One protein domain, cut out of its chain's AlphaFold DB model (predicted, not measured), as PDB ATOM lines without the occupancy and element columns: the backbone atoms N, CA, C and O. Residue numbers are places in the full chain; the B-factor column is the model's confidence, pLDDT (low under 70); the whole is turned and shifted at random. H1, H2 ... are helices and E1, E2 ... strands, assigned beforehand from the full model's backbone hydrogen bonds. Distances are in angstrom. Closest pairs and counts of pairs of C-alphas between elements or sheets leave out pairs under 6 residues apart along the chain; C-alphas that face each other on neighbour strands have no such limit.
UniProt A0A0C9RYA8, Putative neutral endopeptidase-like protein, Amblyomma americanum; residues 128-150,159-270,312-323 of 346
ATOM      1  N   PRO A 128     -21.710  23.635  36.179       81.38
ATOM      2  CA  PRO A 128     -21.982  24.964  36.738       81.38
ATOM      3  C   PRO A 128     -23.477  25.181  37.017       81.38
ATOM      4  O   PRO A 128     -23.849  25.805  38.015       81.38
ATOM      5  N   ARG A 129     -24.344  24.594  36.180       85.19
ATOM      6  CA  ARG A 129     -25.800  24.577  36.372       85.19
ATOM      7  C   ARG A 129     -26.184  23.934  37.703       85.19
ATOM      8  O   ARG A 129     -26.979  24.506  38.441       85.19
ATOM      9  N   ASP A 130     -25.617  22.778  38.029       87.06
ATOM     10  CA  ASP A 130     -25.987  22.036  39.238       87.06
ATOM     11  C   ASP A 130     -25.516  22.753  40.504       87.06
ATOM     12  O   ASP A 130     -26.226  22.774  41.511       87.06
ATOM     13  N   GLY A 131     -24.353  23.411  40.437       83.81
ATOM     14  CA  GLY A 131     -23.887  24.314  41.487       83.81
ATOM     15  C   GLY A 131     -24.892  25.437  41.753       83.81
ATOM     16  O   GLY A 131     -25.295  25.649  42.900       83.81
ATOM     17  N   PHE A 132     -25.366  26.101  40.697       82.00
ATOM     18  CA  PHE A 132     -26.382  27.147  40.803       82.00
ATOM     19  C   PHE A 132     -27.728  26.616  41.327       82.00
ATOM     20  O   PHE A 132     -28.298  27.189  42.256       82.00
ATOM     21  N   LEU A 133     -28.203  25.470  40.830       83.56
ATOM     22  CA  LEU A 133     -29.421  24.816  41.322       83.56
ATOM     23  C   LEU A 133     -29.320  24.429  42.800       83.56
ATOM     24  O   LEU A 133     -30.297  24.538  43.536       83.56
ATOM     25  N   LYS A 134     -28.141  24.007  43.266       82.69
ATOM     26  CA  LYS A 134     -27.898  23.724  44.684       82.69
ATOM     27  C   LYS A 134     -28.002  24.990  45.533       82.69
ATOM     28  O   LYS A 134     -28.564  24.926  46.625       82.69
ATOM     29  N   VAL A 135     -27.503  26.127  45.040       77.69
ATOM     30  CA  VAL A 135     -27.679  27.430  45.701       77.69
ATOM     31  C   VAL A 135     -29.162  27.778  45.783       77.69
ATOM     32  O   VAL A 135     -29.648  28.027  46.884       77.69
ATOM     33  N   LEU A 136     -29.895  27.697  44.668       75.44
ATOM     34  CA  LEU A 136     -31.340  27.945  44.636       75.44
ATOM     35  C   LEU A 136     -32.107  27.007  45.575       75.44
ATOM     36  O   LEU A 136     -32.946  27.454  46.347       75.44
ATOM     37  N   LYS A 137     -31.785  25.713  45.591       77.38
ATOM     38  CA  LYS A 137     -32.422  24.737  46.482       77.38
ATOM     39  C   LYS A 137     -32.157  25.030  47.956       77.38
ATOM     40  O   LYS A 137     -33.090  25.005  48.751       77.38
ATOM     41  N   ASN A 138     -30.912  25.319  48.328       73.00
ATOM     42  CA  ASN A 138     -30.563  25.690  49.705       73.00
ATOM     43  C   ASN A 138     -31.237  26.998  50.132       73.00
ATOM     44  O   ASN A 138     -31.498  27.213  51.311       73.00
ATOM     45  N   ALA A 139     -31.521  27.845  49.151       68.62
ATOM     46  CA  ALA A 139     -32.278  29.068  49.273       68.62
ATOM     47  C   ALA A 139     -33.808  28.833  49.267       68.62
ATOM     48  O   ALA A 139     -34.576  29.768  49.387       68.62
ATOM     49  N   GLY A 140     -34.312  27.607  49.128       71.25
ATOM     50  CA  GLY A 140     -35.758  27.366  49.024       71.25
ATOM     51  C   GLY A 140     -36.373  27.780  47.679       71.25
ATOM     52  O   GLY A 140     -37.576  27.652  47.501       71.25
ATOM     53  N   PHE A 141     -35.559  28.193  46.703       73.06
ATOM     54  CA  PHE A 141     -35.929  28.438  45.305       73.06
ATOM     55  C   PHE A 141     -35.790  27.193  44.418       73.06
ATOM     56  O   PHE A 141     -35.475  27.293  43.236       73.06
ATOM     57  N   SER A 142     -36.016  25.995  44.961       73.62
ATOM     58  CA  SER A 142     -35.778  24.730  44.244       73.62
ATOM     59  C   SER A 142     -36.642  24.524  42.996       73.62
ATOM     60  O   SER A 142     -36.346  23.628  42.213       73.62
ATOM     61  N   GLN A 143     -37.702  25.316  42.833       74.38
ATOM     62  CA  GLN A 143     -38.661  25.219  41.731       74.38
ATOM     63  C   GLN A 143     -38.588  26.393  40.754       74.38
ATOM     64  O   GLN A 143     -39.418  26.492  39.861       74.38
ATOM     65  N   TRP A 144     -37.631  27.308  40.916       77.25
ATOM     66  CA  TRP A 144     -37.460  28.381  39.945       77.25
ATOM     67  C   TRP A 144     -36.733  27.865  38.686       77.25
ATOM     68  O   TRP A 144     -35.718  27.178  38.831       77.25
ATOM     69  N   PRO A 145     -37.178  28.222  37.465       81.12
ATOM     70  CA  PRO A 145     -38.354  29.033  37.138       81.12
ATOM     71  C   PRO A 145     -39.680  28.270  37.264       81.12
ATOM     72  O   PRO A 145     -39.757  27.088  36.936       81.12
ATOM     73  N   LEU A 146     -40.736  28.981  37.672       82.38
ATOM     74  CA  LEU A 146     -42.089  28.428  37.770       82.38
ATOM     75  C   LEU A 146     -42.705  28.324  36.371       82.38
ATOM     76  O   LEU A 146     -43.115  29.322  35.784       82.38
ATOM     77  N   LEU A 147     -42.744  27.105  35.843       84.00
ATOM     78  CA  LEU A 147     -43.386  26.757  34.573       84.00
ATOM     79  C   LEU A 147     -44.757  26.102  34.830       84.00
ATOM     80  O   LEU A 147     -44.983  25.625  35.944       84.00
ATOM     81  N   PRO A 148     -45.661  26.007  33.838       80.31
ATOM     82  CA  PRO A 148     -47.024  25.492  34.044       80.31
ATOM     83  C   PRO A 148     -47.110  24.089  34.666       80.31
ATOM     84  O   PRO A 148     -48.049  23.798  35.399       80.31
ATOM     85  N   ASN A 149     -46.104  23.239  34.439       71.94
ATOM     86  CA  ASN A 149     -46.025  21.888  35.012       71.94
ATOM     87  C   ASN A 149     -45.377  21.839  36.411       71.94
ATOM     88  O   ASN A 149     -45.066  20.754  36.902       71.94
ATOM     89  N   SER A 150     -45.121  22.987  37.045       71.25
ATOM     90  CA  SER A 150     -44.573  23.033  38.407       71.25
ATOM     91  C   SER A 150     -45.638  22.546  39.390       71.25
ATOM     92  O   SER A 150     -46.749  23.066  39.422       71.25
ATOM     93  N   SER A 159     -39.154  35.136  52.033       58.28
ATOM     94  CA  SER A 159     -37.858  35.080  51.330       58.28
ATOM     95  C   SER A 159     -36.894  36.188  51.775       58.28
ATOM     96  O   SER A 159     -35.792  36.298  51.241       58.28
ATOM     97  N   THR A 160     -37.267  37.008  52.764       60.97
ATOM     98  CA  THR A 160     -36.535  38.227  53.134       60.97
ATOM     99  C   THR A 160     -35.134  37.942  53.650       60.97
ATOM    100  O   THR A 160     -34.183  38.608  53.245       60.97
ATOM    101  N   GLU A 161     -34.985  36.949  54.529       58.81
ATOM    102  CA  GLU A 161     -33.680  36.577  55.092       58.81
ATOM    103  C   GLU A 161     -32.696  36.151  53.996       58.81
ATOM    104  O   GLU A 161     -31.513  36.485  54.022       58.81
ATOM    105  N   LEU A 162     -33.218  35.465  52.993       58.56
ATOM    106  CA  LEU A 162     -32.463  34.936  51.878       58.56
ATOM    107  C   LEU A 162     -32.126  35.990  50.828       58.56
ATOM    108  O   LEU A 162     -30.988  36.061  50.380       58.56
ATOM    109  N   LEU A 163     -33.099  36.805  50.436       59.19
ATOM    110  CA  LEU A 163     -32.880  37.936  49.541       59.19
ATOM    111  C   LEU A 163     -31.863  38.907  50.154       59.19
ATOM    112  O   LEU A 163     -30.946  39.352  49.469       59.19
ATOM    113  N   SER A 164     -31.918  39.098  51.476       63.66
ATOM    114  CA  SER A 164     -30.896  39.841  52.225       63.66
ATOM    115  C   SER A 164     -29.527  39.150  52.205       63.66
ATOM    116  O   SER A 164     -28.509  39.826  52.095       63.66
ATOM    117  N   LEU A 165     -29.478  37.815  52.303       59.97
ATOM    118  CA  LEU A 165     -28.232  37.043  52.229       59.97
ATOM    119  C   LEU A 165     -27.587  37.117  50.838       59.97
ATOM    120  O   LEU A 165     -26.370  37.242  50.735       59.97
ATOM    121  N   LEU A 166     -28.398  37.029  49.783       59.09
ATOM    122  CA  LEU A 166     -27.952  37.096  48.390       59.09
ATOM    123  C   LEU A 166     -27.724  38.538  47.913       59.09
ATOM    124  O   LEU A 166     -27.154  38.736  46.844       59.09
ATOM    125  N   GLY A 167     -28.164  39.536  48.686       62.69
ATOM    126  CA  GLY A 167     -28.159  40.938  48.274       62.69
ATOM    127  C   GLY A 167     -29.077  41.212  47.078       62.69
ATOM    128  O   GLY A 167     -28.807  42.128  46.307       62.69
ATOM    129  N   LEU A 168     -30.116  40.394  46.891       63.56
ATOM    130  CA  LEU A 168     -31.091  40.531  45.814       63.56
ATOM    131  C   LEU A 168     -32.312  41.274  46.341       63.56
ATOM    132  O   LEU A 168     -33.079  40.733  47.129       63.56
ATOM    133  N   PHE A 169     -32.511  42.496  45.873       67.25
ATOM    134  CA  PHE A 169     -33.598  43.368  46.299       67.25
ATOM    135  C   PHE A 169     -34.452  43.726  45.084       67.25
ATOM    136  O   PHE A 169     -34.285  44.792  44.506       67.25
ATOM    137  N   PRO A 170     -35.326  42.807  44.629       65.94
ATOM    138  CA  PRO A 170     -35.956  42.952  43.325       65.94
ATOM    139  C   PRO A 170     -36.886  44.163  43.260       65.94
ATOM    140  O   PRO A 170     -36.943  44.800  42.234       65.94
ATOM    141  N   LEU A 171     -37.609  44.514  44.324       70.12
ATOM    142  CA  LEU A 171     -38.596  45.604  44.256       70.12
ATOM    143  C   LEU A 171     -38.093  46.901  44.891       70.12
ATOM    144  O   LEU A 171     -38.213  47.979  44.312       70.12
ATOM    145  N   PHE A 172     -37.529  46.782  46.089       72.56
ATOM    146  CA  PHE A 172     -37.047  47.907  46.876       72.56
ATOM    147  C   PHE A 172     -35.675  47.577  47.422       72.56
ATOM    148  O   PHE A 172     -35.509  46.547  48.081       72.56
ATOM    149  N   ASP A 173     -34.736  48.486  47.218       70.25
ATOM    150  CA  ASP A 173     -33.462  48.446  47.900       70.25
ATOM    151  C   ASP A 173     -33.623  48.953  49.333       70.25
ATOM    152  O   ASP A 173     -34.342  49.918  49.621       70.25
ATOM    153  N   VAL A 174     -32.906  48.303  50.246       71.88
ATOM    154  CA  VAL A 174     -32.850  48.701  51.649       71.88
ATOM    155  C   VAL A 174     -31.402  48.958  52.023       71.88
ATOM    156  O   VAL A 174     -30.552  48.070  51.958       71.88
ATOM    157  N   ALA A 175     -31.127  50.179  52.467       72.00
ATOM    158  CA  ALA A 175     -29.815  50.591  52.936       72.00
ATOM    159  C   ALA A 175     -29.898  51.208  54.334       72.00
ATOM    160  O   ALA A 175     -30.970  51.477  54.874       72.00
ATOM    161  N   VAL A 176     -28.735  51.446  54.932       74.50
ATOM    162  CA  VAL A 176     -28.617  52.252  56.148       74.50
ATOM    163  C   VAL A 176     -27.988  53.581  55.757       74.50
ATOM    164  O   VAL A 176     -26.808  53.635  55.416       74.50
ATOM    165  N   GLY A 177     -28.792  54.640  55.791       70.56
ATOM    166  CA  GLY A 177     -28.363  56.014  55.562       70.56
ATOM    167  C   GLY A 177     -28.002  56.722  56.866       70.56
ATOM    168  O   GLY A 177     -28.263  56.224  57.964       70.56
ATOM    169  N   THR A 178     -27.407  57.908  56.746       73.75
ATOM    170  CA  THR A 178     -27.179  58.805  57.886       73.75
ATOM    171  C   THR A 178     -27.984  60.079  57.682       73.75
ATOM    172  O   THR A 178     -27.814  60.756  56.673       73.75
ATOM    173  N   HIS A 179     -28.839  60.416  58.645       70.50
ATOM    174  CA  HIS A 179     -29.619  61.651  58.658       70.50
ATOM    175  C   HIS A 179     -29.454  62.327  60.020       70.50
ATOM    176  O   HIS A 179     -29.682  61.702  61.056       70.50
ATOM    177  N   LEU A 180     -28.983  63.581  60.029       78.50
ATOM    178  CA  LEU A 180     -28.712  64.359  61.252       78.50
ATOM    179  C   LEU A 180     -27.859  63.594  62.289       78.50
ATOM    180  O   LEU A 180     -28.141  63.594  63.486       78.50
ATOM    181  N   GLY A 181     -26.835  62.874  61.818       79.19
ATOM    182  CA  GLY A 181     -25.932  62.081  62.663       79.19
ATOM    183  C   GLY A 181     -26.515  60.763  63.191       79.19
ATOM    184  O   GLY A 181     -25.802  60.000  63.842       79.19
ATOM    185  N   LYS A 182     -27.780  60.444  62.892       77.44
ATOM    186  CA  LYS A 182     -28.403  59.158  63.227       77.44
ATOM    187  C   LYS A 182     -28.345  58.214  62.033       77.44
ATOM    188  O   LYS A 182     -28.601  58.614  60.900       77.44
ATOM    189  N   ARG A 183     -28.047  56.939  62.297       75.50
ATOM    190  CA  ARG A 183     -28.178  55.874  61.298       75.50
ATOM    191  C   ARG A 183     -29.638  55.459  61.200       75.50
ATOM    192  O   ARG A 183     -30.195  54.988  62.193       75.50
ATOM    193  N   ILE A 184     -30.228  55.614  60.024       74.81
ATOM    194  CA  ILE A 184     -31.627  55.280  59.758       74.81
ATOM    195  C   ILE A 184     -31.722  54.287  58.591       74.81
ATOM    196  O   ILE A 184     -30.941  54.390  57.642       74.81
ATOM    197  N   PRO A 185     -32.637  53.304  58.638       76.62
ATOM    198  CA  PRO A 185     -32.971  52.513  57.463       76.62
ATOM    199  C   PRO A 185     -33.578  53.420  56.392       76.62
ATOM    200  O   PRO A 185     -34.454  54.227  56.692       76.62
ATOM    201  N   VAL A 186     -33.120  53.275  55.156       74.06
ATOM    202  CA  VAL A 186     -33.649  53.983  53.992       74.06
ATOM    203  C   VAL A 186     -34.117  52.936  52.999       74.06
ATOM    204  O   VAL A 186     -33.372  52.009  52.679       74.06
ATOM    205  N   ILE A 187     -35.354  53.089  52.542       75.44
ATOM    206  CA  ILE A 187     -35.945  52.267  51.492       75.44
ATOM    207  C   ILE A 187     -36.012  53.144  50.250       75.44
ATOM    208  O   ILE A 187     -36.511  54.268  50.325       75.44
ATOM    209  N   TYR A 188     -35.499  52.656  49.129       73.00
ATOM    210  CA  TYR A 188     -35.628  53.335  47.848       73.00
ATOM    211  C   TYR A 188     -36.027  52.343  46.755       73.00
ATOM    212  O   TYR A 188     -35.779  51.143  46.851       73.00
ATOM    213  N   GLU A 189     -36.709  52.852  45.734       69.56
ATOM    214  CA  GLU A 189     -37.078  52.080  44.547       69.56
ATOM    215  C   GLU A 189     -35.809  51.618  43.817       69.56
ATOM    216  O   GLU A 189     -34.851  52.392  43.700       69.56
ATOM    217  N   ASP A 190     -35.786  50.381  43.307       67.31
ATOM    218  CA  ASP A 190     -34.649  49.924  42.504       67.31
ATOM    219  C   ASP A 190     -34.587  50.705  41.175       67.31
ATOM    220  O   ASP A 190     -35.290  50.437  40.199       67.31
ATOM    221  N   PHE A 191     -33.677  51.677  41.106       63.41
ATOM    222  CA  PHE A 191     -33.442  52.479  39.904       63.41
ATOM    223  C   PHE A 191     -32.885  51.668  38.727       63.41
ATOM    224  O   PHE A 191     -32.800  52.189  37.606       63.41
ATOM    225  N   SER A 192     -32.474  50.417  38.947       62.56
ATOM    226  CA  SER A 192     -31.967  49.548  37.895       62.56
ATOM    227  C   SER A 192     -33.027  49.252  36.829       62.56
ATOM    228  O   SER A 192     -32.670  49.082  35.663       62.56
ATOM    229  N   TYR A 193     -34.316  49.361  37.165       64.75
ATOM    230  CA  TYR A 193     -35.416  49.290  36.201       64.75
ATOM    231  C   TYR A 193     -35.388  50.405  35.148       64.75
ATOM    232  O   TYR A 193     -35.585  50.136  33.966       64.75
ATOM    233  N   LYS A 194     -35.035  51.637  35.537       64.00
ATOM    234  CA  LYS A 194     -34.897  52.772  34.605       64.00
ATOM    235  C   LYS A 194     -33.546  52.826  33.899       64.00
ATOM    236  O   LYS A 194     -33.472  53.260  32.755       64.00
ATOM    237  N   SER A 195     -32.476  52.396  34.570       55.97
ATOM    238  CA  SER A 195     -31.119  52.427  34.006       55.97
ATOM    239  C   SER A 195     -30.845  51.290  33.015       55.97
ATOM    240  O   SER A 195     -29.928  51.417  32.209       55.97
ATOM    241  N   ARG A 196     -31.601  50.182  33.068       54.09
ATOM    242  CA  ARG A 196     -31.450  49.005  32.189       54.09
ATOM    243  C   ARG A 196     -32.502  48.954  31.078       54.09
ATOM    244  O   ARG A 196     -32.979  47.872  30.736       54.09
ATOM    245  N   VAL A 197     -32.873  50.100  30.511       51.72
ATOM    246  CA  VAL A 197     -33.636  50.156  29.251       51.72
ATOM    247  C   VAL A 197     -32.649  50.298  28.087       51.72
ATOM    248  O   VAL A 197     -32.674  51.250  27.313       51.72
ATOM    249  N   HIS A 198     -31.717  49.351  27.989       55.84
ATOM    250  CA  HIS A 198     -30.935  49.140  26.777       55.84
ATOM    251  C   HIS A 198     -31.497  47.894  26.096       55.84
ATOM    252  O   HIS A 198     -31.527  46.831  26.699       55.84
ATOM    253  N   ASN A 199     -32.021  48.093  24.883       64.69
ATOM    254  CA  ASN A 199     -32.577  47.101  23.962       64.69
ATOM    255  C   ASN A 199     -33.346  45.925  24.612       64.69
ATOM    256  O   ASN A 199     -32.787  44.860  24.865       64.69
ATOM    257  N   LEU A 200     -34.664  46.080  24.798       68.06
ATOM    258  CA  LEU A 200     -35.552  45.025  25.326       68.06
ATOM    259  C   LEU A 200     -35.467  43.696  24.545       68.06
ATOM    260  O   LEU A 200     -35.766  42.640  25.097       68.06
ATOM    261  N   ILE A 201     -35.046  43.737  23.274       72.75
ATOM    262  CA  ILE A 201     -34.841  42.544  22.441       72.75
ATOM    263  C   ILE A 201     -33.682  41.695  22.983       72.75
ATOM    264  O   ILE A 201     -33.815  40.476  23.093       72.75
ATOM    265  N   ASP A 202     -32.573  42.330  23.372       80.38
ATOM    266  CA  ASP A 202     -31.406  41.627  23.913       80.38
ATOM    267  C   ASP A 202     -31.736  41.008  25.275       80.38
ATOM    268  O   ASP A 202     -31.350  39.875  25.565       80.38
ATOM    269  N   GLU A 203     -32.518  41.714  26.093       83.12
ATOM    270  CA  GLU A 203     -32.960  41.213  27.392       83.12
ATOM    271  C   GLU A 203     -33.893  40.006  27.264       83.12
ATOM    272  O   GLU A 203     -33.672  39.003  27.945       83.12
ATOM    273  N   LYS A 204     -34.878  40.058  26.355       89.19
ATOM    274  CA  LYS A 204     -35.752  38.910  26.064       89.19
ATOM    275  C   LYS A 204     -34.921  37.672  25.734       89.19
ATOM    276  O   LYS A 204     -35.117  36.620  26.336       89.19
ATOM    277  N   LEU A 205     -33.934  37.816  24.849       89.94
ATOM    278  CA  LEU A 205     -33.059  36.715  24.453       89.94
ATOM    279  C   LEU A 205     -32.220  36.173  25.625       89.94
ATOM    280  O   LEU A 205     -32.033  34.959  25.741       89.94
ATOM    281  N   ILE A 206     -31.704  37.049  26.493       89.31
ATOM    282  CA  ILE A 206     -30.927  36.651  27.678       89.31
ATOM    283  C   ILE A 206     -31.800  35.853  28.651       89.31
ATOM    284  O   ILE A 206     -31.377  34.791  29.113       89.31
ATOM    285  N   VAL A 207     -33.015  36.326  28.936       89.94
ATOM    286  CA  VAL A 207     -33.944  35.658  29.859       89.94
ATOM    287  C   VAL A 207     -34.362  34.293  29.313       89.94
ATOM    288  O   VAL A 207     -34.271  33.302  30.038       89.94
ATOM    289  N   GLN A 208     -34.707  34.199  28.025       93.81
ATOM    290  CA  GLN A 208     -35.044  32.922  27.385       93.81
ATOM    291  C   GLN A 208     -33.893  31.913  27.486       93.81
ATOM    292  O   GLN A 208     -34.100  30.763  27.883       93.81
ATOM    293  N   LYS A 209     -32.654  32.343  27.203       92.56
ATOM    294  CA  LYS A 209     -31.461  31.492  27.346       92.56
ATOM    295  C   LYS A 209     -31.243  31.046  28.789       92.56
ATOM    296  O   LYS A 209     -30.949  29.875  29.016       92.56
ATOM    297  N   ALA A 210     -31.399  31.947  29.758       90.56
ATOM    298  CA  ALA A 210     -31.255  31.617  31.174       90.56
ATOM    299  C   ALA A 210     -32.292  30.573  31.620       90.56
ATOM    300  O   ALA A 210     -31.923  29.571  32.233       90.56
ATOM    301  N   ILE A 211     -33.565  30.750  31.243       90.75
ATOM    302  CA  ILE A 211     -34.633  29.779  31.518       90.75
ATOM    303  C   ILE A 211     -34.301  28.435  30.863       90.75
ATOM    304  O   ILE A 211     -34.405  27.411  31.530       90.75
ATOM    305  N   LYS A 212     -33.837  28.414  29.605       92.00
ATOM    306  CA  LYS A 212     -33.463  27.170  28.913       92.00
ATOM    307  C   LYS A 212     -32.295  26.447  29.587       92.00
ATOM    308  O   LYS A 212     -32.314  25.226  29.689       92.00
ATOM    309  N   ILE A 213     -31.292  27.177  30.079       89.50
ATOM    310  CA  ILE A 213     -30.170  26.586  30.827       89.50
ATOM    311  C   ILE A 213     -30.682  25.922  32.109       89.50
ATOM    312  O   ILE A 213     -30.271  24.813  32.448       89.50
ATOM    313  N   ILE A 214     -31.590  26.576  32.828       87.56
ATOM    314  CA  ILE A 214     -32.080  26.088  34.121       87.56
ATOM    315  C   ILE A 214     -33.114  24.980  33.946       87.56
ATOM    316  O   ILE A 214     -33.063  23.990  34.672       87.56
ATOM    317  N   SER A 215     -33.960  25.077  32.928       89.19
ATOM    318  CA  SER A 215     -35.002  24.113  32.584       89.19
ATOM    319  C   SER A 215     -34.831  23.635  31.133       89.19
ATOM    320  O   SER A 215     -35.596  24.042  30.257       89.19
ATOM    321  N   PRO A 216     -33.863  22.736  30.851       90.00
ATOM    322  CA  PRO A 216     -33.546  22.291  29.487       90.00
ATOM    323  C   PRO A 216     -34.717  21.648  28.739       90.00
ATOM    324  O   PRO A 216     -34.781  21.711  27.513       90.00
ATOM    325  N   HIS A 217     -35.643  21.040  29.482       90.88
ATOM    326  CA  HIS A 217     -36.812  20.341  28.951       90.88
ATOM    327  C   HIS A 217     -38.055  21.229  28.808       90.88
ATOM    328  O   HIS A 217     -39.096  20.733  28.387       90.88
ATOM    329  N   ALA A 218     -37.977  22.513  29.168       91.00
ATOM    330  CA  ALA A 218     -39.091  23.437  28.993       91.00
ATOM    331  C   ALA A 218     -39.395  23.653  27.502       91.00
ATOM    332  O   ALA A 218     -38.469  23.737  26.676       91.00
ATOM    333  N   SER A 219     -40.687  23.740  27.174       94.44
ATOM    334  CA  SER A 219     -41.145  24.048  25.819       94.44
ATOM    335  C   SER A 219     -40.812  25.498  25.454       94.44
ATOM    336  O   SER A 219     -40.711  26.357  26.330       94.44
ATOM    337  N   GLU A 220     -40.626  25.784  24.165       94.25
ATOM    338  CA  GLU A 220     -40.355  27.158  23.713       94.25
ATOM    339  C   GLU A 220     -41.522  28.106  24.033       94.25
ATOM    340  O   GLU A 220     -41.290  29.260  24.394       94.25
ATOM    341  N   ASP A 221     -42.759  27.601  23.998       94.69
ATOM    342  CA  ASP A 221     -43.955  28.365  24.356       94.69
ATOM    343  C   ASP A 221     -43.957  28.739  25.845       94.69
ATOM    344  O   ASP A 221     -44.163  29.903  26.185       94.69
ATOM    345  N   ASP A 222     -43.647  27.794  26.742       93.44
ATOM    346  CA  ASP A 222     -43.559  28.074  28.182       93.44
ATOM    347  C   ASP A 222     -42.449  29.084  28.491       93.44
ATOM    348  O   ASP A 222     -42.625  29.988  29.313       93.44
ATOM    349  N   ILE A 223     -41.303  28.953  27.814       93.94
ATOM    350  CA  ILE A 223     -40.176  29.876  27.949       93.94
ATOM    351  C   ILE A 223     -40.575  31.275  27.473       93.94
ATOM    352  O   ILE A 223     -40.277  32.255  28.162       93.94
ATOM    353  N   SER A 224     -41.243  31.390  26.320       94.62
ATOM    354  CA  SER A 224     -41.691  32.684  25.799       94.62
ATOM    355  C   SER A 224     -42.725  33.320  26.717       94.62
ATOM    356  O   SER A 224     -42.531  34.463  27.117       94.62
ATOM    357  N   ASN A 225     -43.756  32.577  27.122       93.94
ATOM    358  CA  ASN A 225     -44.830  33.080  27.980       93.94
ATOM    359  C   ASN A 225     -44.301  33.578  29.332       93.94
ATOM    360  O   ASN A 225     -44.669  34.664  29.790       93.94
ATOM    361  N   LEU A 226     -43.402  32.814  29.964       92.12
ATOM    362  CA  LEU A 226     -42.768  33.234  31.211       92.12
ATOM    363  C   LEU A 226     -41.879  34.466  31.001       92.12
ATOM    364  O   LEU A 226     -41.907  35.389  31.813       92.12
ATOM    365  N   THR A 227     -41.100  34.495  29.918       92.38
ATOM    366  CA  THR A 227     -40.243  35.646  29.608       92.38
ATOM    367  C   THR A 227     -41.069  36.909  29.394       92.38
ATOM    368  O   THR A 227     -40.745  37.946  29.965       92.38
ATOM    369  N   ASP A 228     -42.145  36.823  28.614       92.00
ATOM    370  CA  ASP A 228     -43.031  37.953  28.340       92.00
ATOM    371  C   ASP A 228     -43.679  38.460  29.636       92.00
ATOM    372  O   ASP A 228     -43.641  39.658  29.904       92.00
ATOM    373  N   SER A 229     -44.107  37.552  30.520       90.75
ATOM    374  CA  SER A 229     -44.623  37.909  31.850       90.75
ATOM    375  C   SER A 229     -43.586  38.646  32.715       90.75
ATOM    376  O   SER A 229     -43.910  39.636  33.370       90.75
ATOM    377  N   ILE A 230     -42.323  38.195  32.719       86.94
ATOM    378  CA  ILE A 230     -41.228  38.859  33.452       86.94
ATOM    379  C   ILE A 230     -40.981  40.268  32.896       86.94
ATOM    380  O   ILE A 230     -40.806  41.219  33.661       86.94
ATOM    381  N   LEU A 231     -40.957  40.406  31.569       86.12
ATOM    382  CA  LEU A 231     -40.719  41.686  30.909       86.12
ATOM    383  C   LEU A 231     -41.879  42.663  31.111       86.12
ATOM    384  O   LEU A 231     -41.630  43.858  31.258       86.12
ATOM    385  N   ASP A 232     -43.119  42.187  31.150       87.25
ATOM    386  CA  ASP A 232     -44.281  43.034  31.412       87.25
ATOM    387  C   ASP A 232     -44.277  43.559  32.853       87.25
ATOM    388  O   ASP A 232     -44.369  44.771  33.047       87.25
ATOM    389  N   ILE A 233     -43.983  42.712  33.848       83.25
ATOM    390  CA  ILE A 233     -43.772  43.171  35.234       83.25
ATOM    391  C   ILE A 233     -42.652  44.218  35.294       83.25
ATOM    392  O   ILE A 233     -42.773  45.234  35.979       83.25
ATOM    393  N   LYS A 234     -41.552  44.009  34.561       80.25
ATOM    394  CA  LYS A 234     -40.455  44.983  34.499       80.25
ATOM    395  C   LYS A 234     -40.916  46.326  33.923       80.25
ATOM    396  O   LYS A 234     -40.507  47.372  34.434       80.25
ATOM    397  N   LYS A 235     -41.735  46.324  32.865       82.06
ATOM    398  CA  LYS A 235     -42.290  47.555  32.273       82.06
ATOM    399  C   LYS A 235     -43.164  48.296  33.276       82.06
ATOM    400  O   LYS A 235     -42.977  49.502  33.438       82.06
ATOM    401  N   ASP A 236     -44.029  47.579  33.987       83.19
ATOM    402  CA  ASP A 236     -44.891  48.158  35.018       83.19
ATOM    403  C   ASP A 236     -44.054  48.801  36.131       83.19
ATOM    404  O   ASP A 236     -44.243  49.972  36.461       83.19
ATOM    405  N   LEU A 237     -43.039  48.094  36.642       78.31
ATOM    406  CA  LEU A 237     -42.116  48.635  37.648       78.31
ATOM    407  C   LEU A 237     -41.351  49.862  37.133       78.31
ATOM    408  O   LEU A 237     -41.187  50.847  37.856       78.31
ATOM    409  N   THR A 238     -40.928  49.851  35.869       78.69
ATOM    410  CA  THR A 238     -40.240  50.989  35.240       78.69
ATOM    411  C   THR A 238     -41.149  52.216  35.147       78.69
ATOM    412  O   THR A 238     -40.680  53.336  35.369       78.69
ATOM    413  N   ALA A 239     -42.435  52.016  34.839       81.31
ATOM    414  CA  ALA A 239     -43.434  53.080  34.779       81.31
ATOM    415  C   ALA A 239     -43.736  53.673  36.165       81.31
ATOM    416  O   ALA A 239     -43.949  54.880  36.276       81.31
ATOM    417  N   LEU A 240     -43.707  52.842  37.212       77.75
ATOM    418  CA  LEU A 240     -43.938  53.258  38.599       77.75
ATOM    419  C   LEU A 240     -42.732  53.974  39.230       77.75
ATOM    420  O   LEU A 240     -42.918  54.860  40.058       77.75
ATOM    421  N   THR A 241     -41.507  53.629  38.826       72.94
ATOM    422  CA  THR A 241     -40.275  54.171  39.428       72.94
ATOM    423  C   THR A 241     -40.092  55.658  39.089       72.94
ATOM    424  O   THR A 241     -40.245  56.051  37.932       72.94
ATOM    425  N   LYS A 242     -39.682  56.525  40.023       68.25
ATOM    426  CA  LYS A 242     -39.359  57.951  39.740       68.25
ATOM    427  C   LYS A 242     -37.912  58.156  39.247       68.25
ATOM    428  O   LYS A 242     -37.059  57.281  39.350       68.25
ATOM    429  N   TYR A 243     -37.608  59.299  38.615       63.84
ATOM    430  CA  TYR A 243     -36.233  59.597  38.167       63.84
ATOM    431  C   TYR A 243     -35.306  59.942  39.342       63.84
ATOM    432  O   TYR A 243     -35.699  60.634  40.279       63.84
ATOM    433  N   ARG A 244     -34.042  59.507  39.233       55.72
ATOM    434  CA  ARG A 244     -33.018  59.550  40.291       55.72
ATOM    435  C   ARG A 244     -32.802  60.919  40.934       55.72
ATOM    436  O   ARG A 244     -32.343  60.931  42.053       55.72
ATOM    437  N   TRP A 245     -33.077  62.052  40.292       55.75
ATOM    438  CA  TRP A 245     -32.806  63.384  40.865       55.75
ATOM    439  C   TRP A 245     -33.926  63.924  41.775       55.75
ATOM    440  O   TRP A 245     -33.695  64.894  42.487       55.75
ATOM    441  N   ALA A 246     -35.095  63.274  41.828       51.84
ATOM    442  CA  ALA A 246     -36.224  63.692  42.671       51.84
ATOM    443  C   ALA A 246     -36.138  63.201  44.137       51.84
ATOM    444  O   ALA A 246     -36.801  63.739  45.018       51.84
ATOM    445  N   TRP A 247     -35.291  62.207  44.420       55.41
ATOM    446  CA  TRP A 247     -35.148  61.548  45.731       55.41
ATOM    447  C   TRP A 247     -34.839  62.475  46.917       55.41
ATOM    448  O   TRP A 247     -35.326  62.230  48.014       55.41
ATOM    449  N   ALA A 248     -34.035  63.523  46.714       53.69
ATOM    450  CA  ALA A 248     -33.625  64.429  47.787       53.69
ATOM    451  C   ALA A 248     -34.716  65.449  48.164       53.69
ATOM    452  O   ALA A 248     -34.625  66.073  49.216       53.69
ATOM    453  N   LEU A 249     -35.725  65.623  47.305       55.28
ATOM    454  CA  LEU A 249     -36.834  66.557  47.506       55.28
ATOM    455  C   LEU A 249     -38.108  65.848  48.003       55.28
ATOM    456  O   LEU A 249     -38.895  66.469  48.705       55.28
ATOM    457  N   ASP A 250     -38.264  64.550  47.705       61.12
ATOM    458  CA  ASP A 250     -39.464  63.743  47.999       61.12
ATOM    459  C   ASP A 250     -39.277  62.736  49.162       61.12
ATOM    460  O   ASP A 250     -40.108  61.846  49.360       61.12
ATOM    461  N   SER A 251     -38.179  62.798  49.925       67.00
ATOM    462  CA  SER A 251     -37.939  61.833  51.009       67.00
ATOM    463  C   SER A 251     -38.769  62.149  52.257       67.00
ATOM    464  O   SER A 251     -38.615  63.222  52.842       67.00
ATOM    465  N   GLU A 252     -39.570  61.190  52.724       76.50
ATOM    466  CA  GLU A 252     -40.360  61.311  53.954       76.50
ATOM    467  C   GLU A 252     -39.921  60.293  55.016       76.50
ATOM    468  O   GLU A 252     -39.836  59.092  54.753       76.50
ATOM    469  N   GLU A 253     -39.688  60.754  56.249       79.19
ATOM    470  CA  GLU A 253     -39.470  59.858  57.388       79.19
ATOM    471  C   GLU A 253     -40.813  59.281  57.855       79.19
ATOM    472  O   GLU A 253     -41.728  60.013  58.242       79.19
ATOM    473  N   LYS A 254     -40.937  57.952  57.826       82.25
ATOM    474  CA  LYS A 254     -42.125  57.219  58.286       82.25
ATOM    475  C   LYS A 254     -41.746  56.159  59.310       82.25
ATOM    476  O   LYS A 254     -40.652  55.596  59.281       82.25
ATOM    477  N   THR A 255     -42.675  55.855  60.213       81.25
ATOM    478  CA  THR A 255     -42.524  54.728  61.140       81.25
ATOM    479  C   THR A 255     -42.774  53.405  60.416       81.25
ATOM    480  O   THR A 255     -43.481  53.351  59.414       81.25
ATOM    481  N   ILE A 256     -42.240  52.306  60.954       75.19
ATOM    482  CA  ILE A 256     -42.530  50.963  60.423       75.19
ATOM    483  C   ILE A 256     -44.033  50.655  60.508       75.19
ATOM    484  O   ILE A 256     -44.582  50.127  59.552       75.19
ATOM    485  N   GLY A 257     -44.704  51.053  61.597       75.56
ATOM    486  CA  GLY A 257     -46.151  50.851  61.752       75.56
ATOM    487  C   GLY A 257     -46.966  51.564  60.669       75.56
ATOM    488  O   GLY A 257     -47.868  50.968  60.101       75.56
ATOM    489  N   TYR A 258     -46.576  52.789  60.294       81.88
ATOM    490  CA  TYR A 258     -47.196  53.491  59.166       81.88
ATOM    491  C   TYR A 258     -47.067  52.700  57.858       81.88
ATOM    492  O   TYR A 258     -48.007  52.664  57.066       81.88
ATOM    493  N   LEU A 259     -45.910  52.078  57.612       77.56
ATOM    494  CA  LEU A 259     -45.712  51.265  56.413       77.56
ATOM    495  C   LEU A 259     -46.567  49.991  56.461       77.56
ATOM    496  O   LEU A 259     -47.241  49.681  55.487       77.56
ATOM    497  N   GLU A 260     -46.598  49.301  57.601       72.25
ATOM    498  CA  GLU A 260     -47.401  48.087  57.805       72.25
ATOM    499  C   GLU A 260     -48.908  48.337  57.633       72.25
ATOM    500  O   GLU A 260     -49.614  47.489  57.091       72.25
ATOM    501  N   GLU A 261     -49.398  49.504  58.056       81.38
ATOM    502  CA  GLU A 261     -50.806  49.896  57.934       81.38
ATOM    503  C   GLU A 261     -51.192  50.290  56.502       81.38
ATOM    504  O   GLU A 261     -52.281  49.946  56.044       81.38
ATOM    505  N   ASN A 262     -50.311  50.995  55.783       81.81
ATOM    506  CA  ASN A 262     -50.626  51.544  54.458       81.81
ATOM    507  C   ASN A 262     -50.199  50.644  53.288       81.81
ATOM    508  O   ASN A 262     -50.732  50.783  52.189       81.81
ATOM    509  N   PHE A 263     -49.270  49.710  53.503       74.88
ATOM    510  CA  PHE A 263     -48.738  48.811  52.476       74.88
ATOM    511  C   PHE A 263     -48.934  47.342  52.867       74.88
ATOM    512  O   PHE A 263     -48.005  46.539  52.885       74.88
ATOM    513  N   THR A 264     -50.183  46.966  53.137       66.81
ATOM    514  CA  THR A 264     -50.582  45.629  53.617       66.81
ATOM    515  C   THR A 264     -50.224  44.470  52.676       66.81
ATOM    516  O   THR A 264     -50.093  43.331  53.123       66.81
ATOM    517  N   ASN A 265     -50.042  44.751  51.381       60.28
ATOM    518  CA  ASN A 265     -49.641  43.772  50.362       60.28
ATOM    519  C   ASN A 265     -48.126  43.529  50.315       60.28
ATOM    520  O   ASN A 265     -47.670  42.581  49.675       60.28
ATOM    521  N   VAL A 266     -47.334  44.371  50.979       57.59
ATOM    522  CA  VAL A 266     -45.910  44.130  51.168       57.59
ATOM    523  C   VAL A 266     -45.783  43.320  52.448       57.59
ATOM    524  O   VAL A 266     -46.127  43.786  53.531       57.59
ATOM    525  N   LEU A 267     -45.287  42.084  52.335       45.94
ATOM    526  CA  LEU A 267     -44.884  41.282  53.490       45.94
ATOM    527  C   LEU A 267     -43.665  41.952  54.140       45.94
ATOM    528  O   LEU A 267     -42.514  41.562  53.952       45.94
ATOM    529  N   HIS A 268     -43.921  43.022  54.885       47.12
ATOM    530  CA  HIS A 268     -42.960  43.612  55.791       47.12
ATOM    531  C   HIS A 268     -42.594  42.552  56.817       47.12
ATOM    532  O   HIS A 268     -43.453  41.759  57.201       47.12
ATOM    533  N   CYS A 269     -41.318  42.513  57.211       40.91
ATOM    534  CA  CYS A 269     -40.750  41.601  58.199       40.91
ATOM    535  C   CYS A 269     -41.651  41.498  59.435       40.91
ATOM    536  O   CYS A 269     -41.430  42.200  60.422       40.91
ATOM    537  N   ALA A 270     -42.658  40.626  59.385       30.05
ATOM    538  CA  ALA A 270     -43.648  40.521  60.428       30.05
ATOM    539  C   ALA A 270     -42.892  40.051  61.659       30.05
ATOM    540  O   ALA A 270     -42.430  38.907  61.743       30.05
ATOM    541  N   ASN A 312     -22.154  47.905  48.741       31.72
ATOM    542  CA  ASN A 312     -22.601  46.572  49.099       31.72
ATOM    543  C   ASN A 312     -21.521  45.599  48.605       31.72
ATOM    544  O   ASN A 312     -21.421  45.324  47.410       31.72
ATOM    545  N   ILE A 313     -20.691  45.081  49.518       30.56
ATOM    546  CA  ILE A 313     -19.613  44.116  49.213       30.56
ATOM    547  C   ILE A 313     -20.169  42.863  48.499       30.56
ATOM    548  O   ILE A 313     -19.482  42.256  47.680       30.56
ATOM    549  N   ALA A 314     -21.446  42.531  48.723       29.47
ATOM    550  CA  ALA A 314     -22.158  41.479  47.997       29.47
ATOM    551  C   ALA A 314     -22.447  41.844  46.524       29.47
ATOM    552  O   ALA A 314     -22.298  41.005  45.638       29.47
ATOM    553  N   SER A 315     -22.775  43.108  46.236       30.98
ATOM    554  CA  SER A 315     -23.081  43.571  44.876       30.98
ATOM    555  C   SER A 315     -21.821  43.785  44.029       30.98
ATOM    556  O   SER A 315     -21.872  43.628  42.810       30.98
ATOM    557  N   ALA A 316     -20.676  44.080  44.655       29.92
ATOM    558  CA  ALA A 316     -19.389  44.185  43.965       29.92
ATOM    559  C   ALA A 316     -18.916  42.835  43.391       29.92
ATOM    560  O   ALA A 316     -18.318  42.800  42.317       29.92
ATOM    561  N   CYS A 317     -19.243  41.718  44.054       29.73
ATOM    562  CA  CYS A 317     -18.892  40.379  43.567       29.73
ATOM    563  C   CYS A 317     -19.734  39.947  42.355       29.73
ATOM    564  O   CYS A 317     -19.231  39.230  41.495       29.73
ATOM    565  N   PHE A 318     -20.985  40.412  42.248       28.17
ATOM    566  CA  PHE A 318     -21.843  40.132  41.089       28.17
ATOM    567  C   PHE A 318     -21.585  41.090  39.914       28.17
ATOM    568  O   PHE A 318     -21.610  40.669  38.759       28.17
ATOM    569  N   ALA A 319     -21.266  42.360  40.187       28.58
ATOM    570  CA  ALA A 319     -20.929  43.342  39.152       28.58
ATOM    571  C   ALA A 319     -19.612  43.018  38.418       28.58
ATOM    572  O   ALA A 319     -19.476  43.346  37.239       28.58
ATOM    573  N   PHE A 320     -18.683  42.305  39.069       30.03
ATOM    574  CA  PHE A 320     -17.430  41.850  38.452       30.03
ATOM    575  C   PHE A 320     -17.627  40.794  37.350       30.03
ATOM    576  O   PHE A 320     -16.732  40.596  36.534       30.03
ATOM    577  N   PHE A 321     -18.791  40.139  37.293       31.61
ATOM    578  CA  PHE A 321     -19.073  39.089  36.311       31.61
ATOM    579  C   PHE A 321     -19.806  39.571  35.046       31.61
ATOM    580  O   PHE A 321     -19.877  38.803  34.091       31.61
ATOM    581  N   PHE A 322     -20.331  40.806  34.993       26.67
ATOM    582  CA  PHE A 322     -21.237  41.208  33.898       26.67
ATOM    583  C   PHE A 322     -21.025  42.585  33.253       26.67
ATOM    584  O   PHE A 322     -21.762  42.927  32.331       26.67
ATOM    585  N   LEU A 323     -20.020  43.373  33.642       27.45
ATOM    586  CA  LEU A 323     -19.816  44.704  33.052       27.45
ATOM    587  C   LEU A 323     -18.625  44.744  32.089       27.45
ATOM    588  O   LEU A 323     -17.577  45.305  32.383       27.45
TER     589      LEU A 323
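AT A GLANCE: This is residues 128 to 150, 159 to 270 and 312 to 323 of the 346 residues of the protein "Putative neutral endopeptidase-like protein" of Amblyomma americanum (UniProt A0A0C9RYA8). What is the main picture? A pair of long helices, H4 and H5, packed together at a steep angle, makes one half of an elongated model, and a two-stranded hairpin, E1 and E2, reaches the other end of its long axis. Short helices are loosely placed around these parts, and residues 261 to 266 stick out free. What is it made of? The printed part has 147 residues and is mostly helix, with the order H1 H2 E1 E2 H3 H4 H5 H6 H7; its sheet has the order E1 - E2, antiparallel. How spread out is it? It is only just loose, close to compact, with a radius of gyration of the C-alphas of 17.9 A and spans of 54 by 34 by 33 A.

HOW THE PARTS SIT: What do the first two helices meet? H1, residues 128 to 138, only just touches H4, residues 200 to 214, through residues 213 to 214 of H4 alone, with 3 pairs of C-alphas within 8 A; the closest C-alphas, of Arg 129 and Ile 214, are 6.8 A apart. H2, residues 160 to 166, and H7, residues 313 to 319, are close but not clearly touching, with the closest C-alphas, of Leu 166 and Ala 314, 7.3 A apart. How do the strands pair? E1, residues 172 to 179, and E2, residues 182 to 189, form an antiparallel hairpin, with N 173 and O 188 at 2.9 A and N 186 and O 175 at 2.8 A, within hydrogen-bond range. E1 bends by 60 degrees at residue 176. What do the later helices touch? H5, residues 220 to 240, touches H4 with residues 223 to 231 alone, at a steep tilt of 49 degrees, opposite ways; the closest C-alphas, of Gln 208 and Ile 223, are 6.0 A apart. H5 touches H3, residues 192 to 195, with residues 234 to 238 alone, the closest C-alphas, of Tyr 193 and Thr 238, being 5.2 A apart. H6, residues 256 to 262, touches no helix and is apart from E1 and E2. Are the helix backbones well formed? In H1, H2, H4, H5 and H6 every O i to N i+4 pair is within hydrogen-bond range, while H7 has 1 of 3, beside 1 of 4 O i to N i+3 pairs, and H3 is too short for an i+4 pair.

IN THESE COORDINATES: Where does the first helix begin? C-alpha 128 of H1 is at (-21.982, 24.964, 36.738). How long are the longer elements? H1 spans 15.6 A, E1 19.6 A, E2 21.8 A, H4 21.2 A and H5 30.3 A from first to last C-alpha; H5 ends at C-alpha 240, (-43.938, 53.258, 38.599).

THE WHOLE: How large is it? The two C-alphas farthest apart, of Leu 180 and His 217, are 55.2 A apart. Where is it cut or loosely linked? Residues 151 to 158 and 271 to 311 are not printed, with C-alpha gaps of 18.9 A and 24.7 A; the link from H5 to H6 is long, with 15 residues. Where is confidence low? The mean pLDDT of the printed part is 71.0, and 54 residues are under 70, among them 159 to 170, 189 to 200 and 312 to 323.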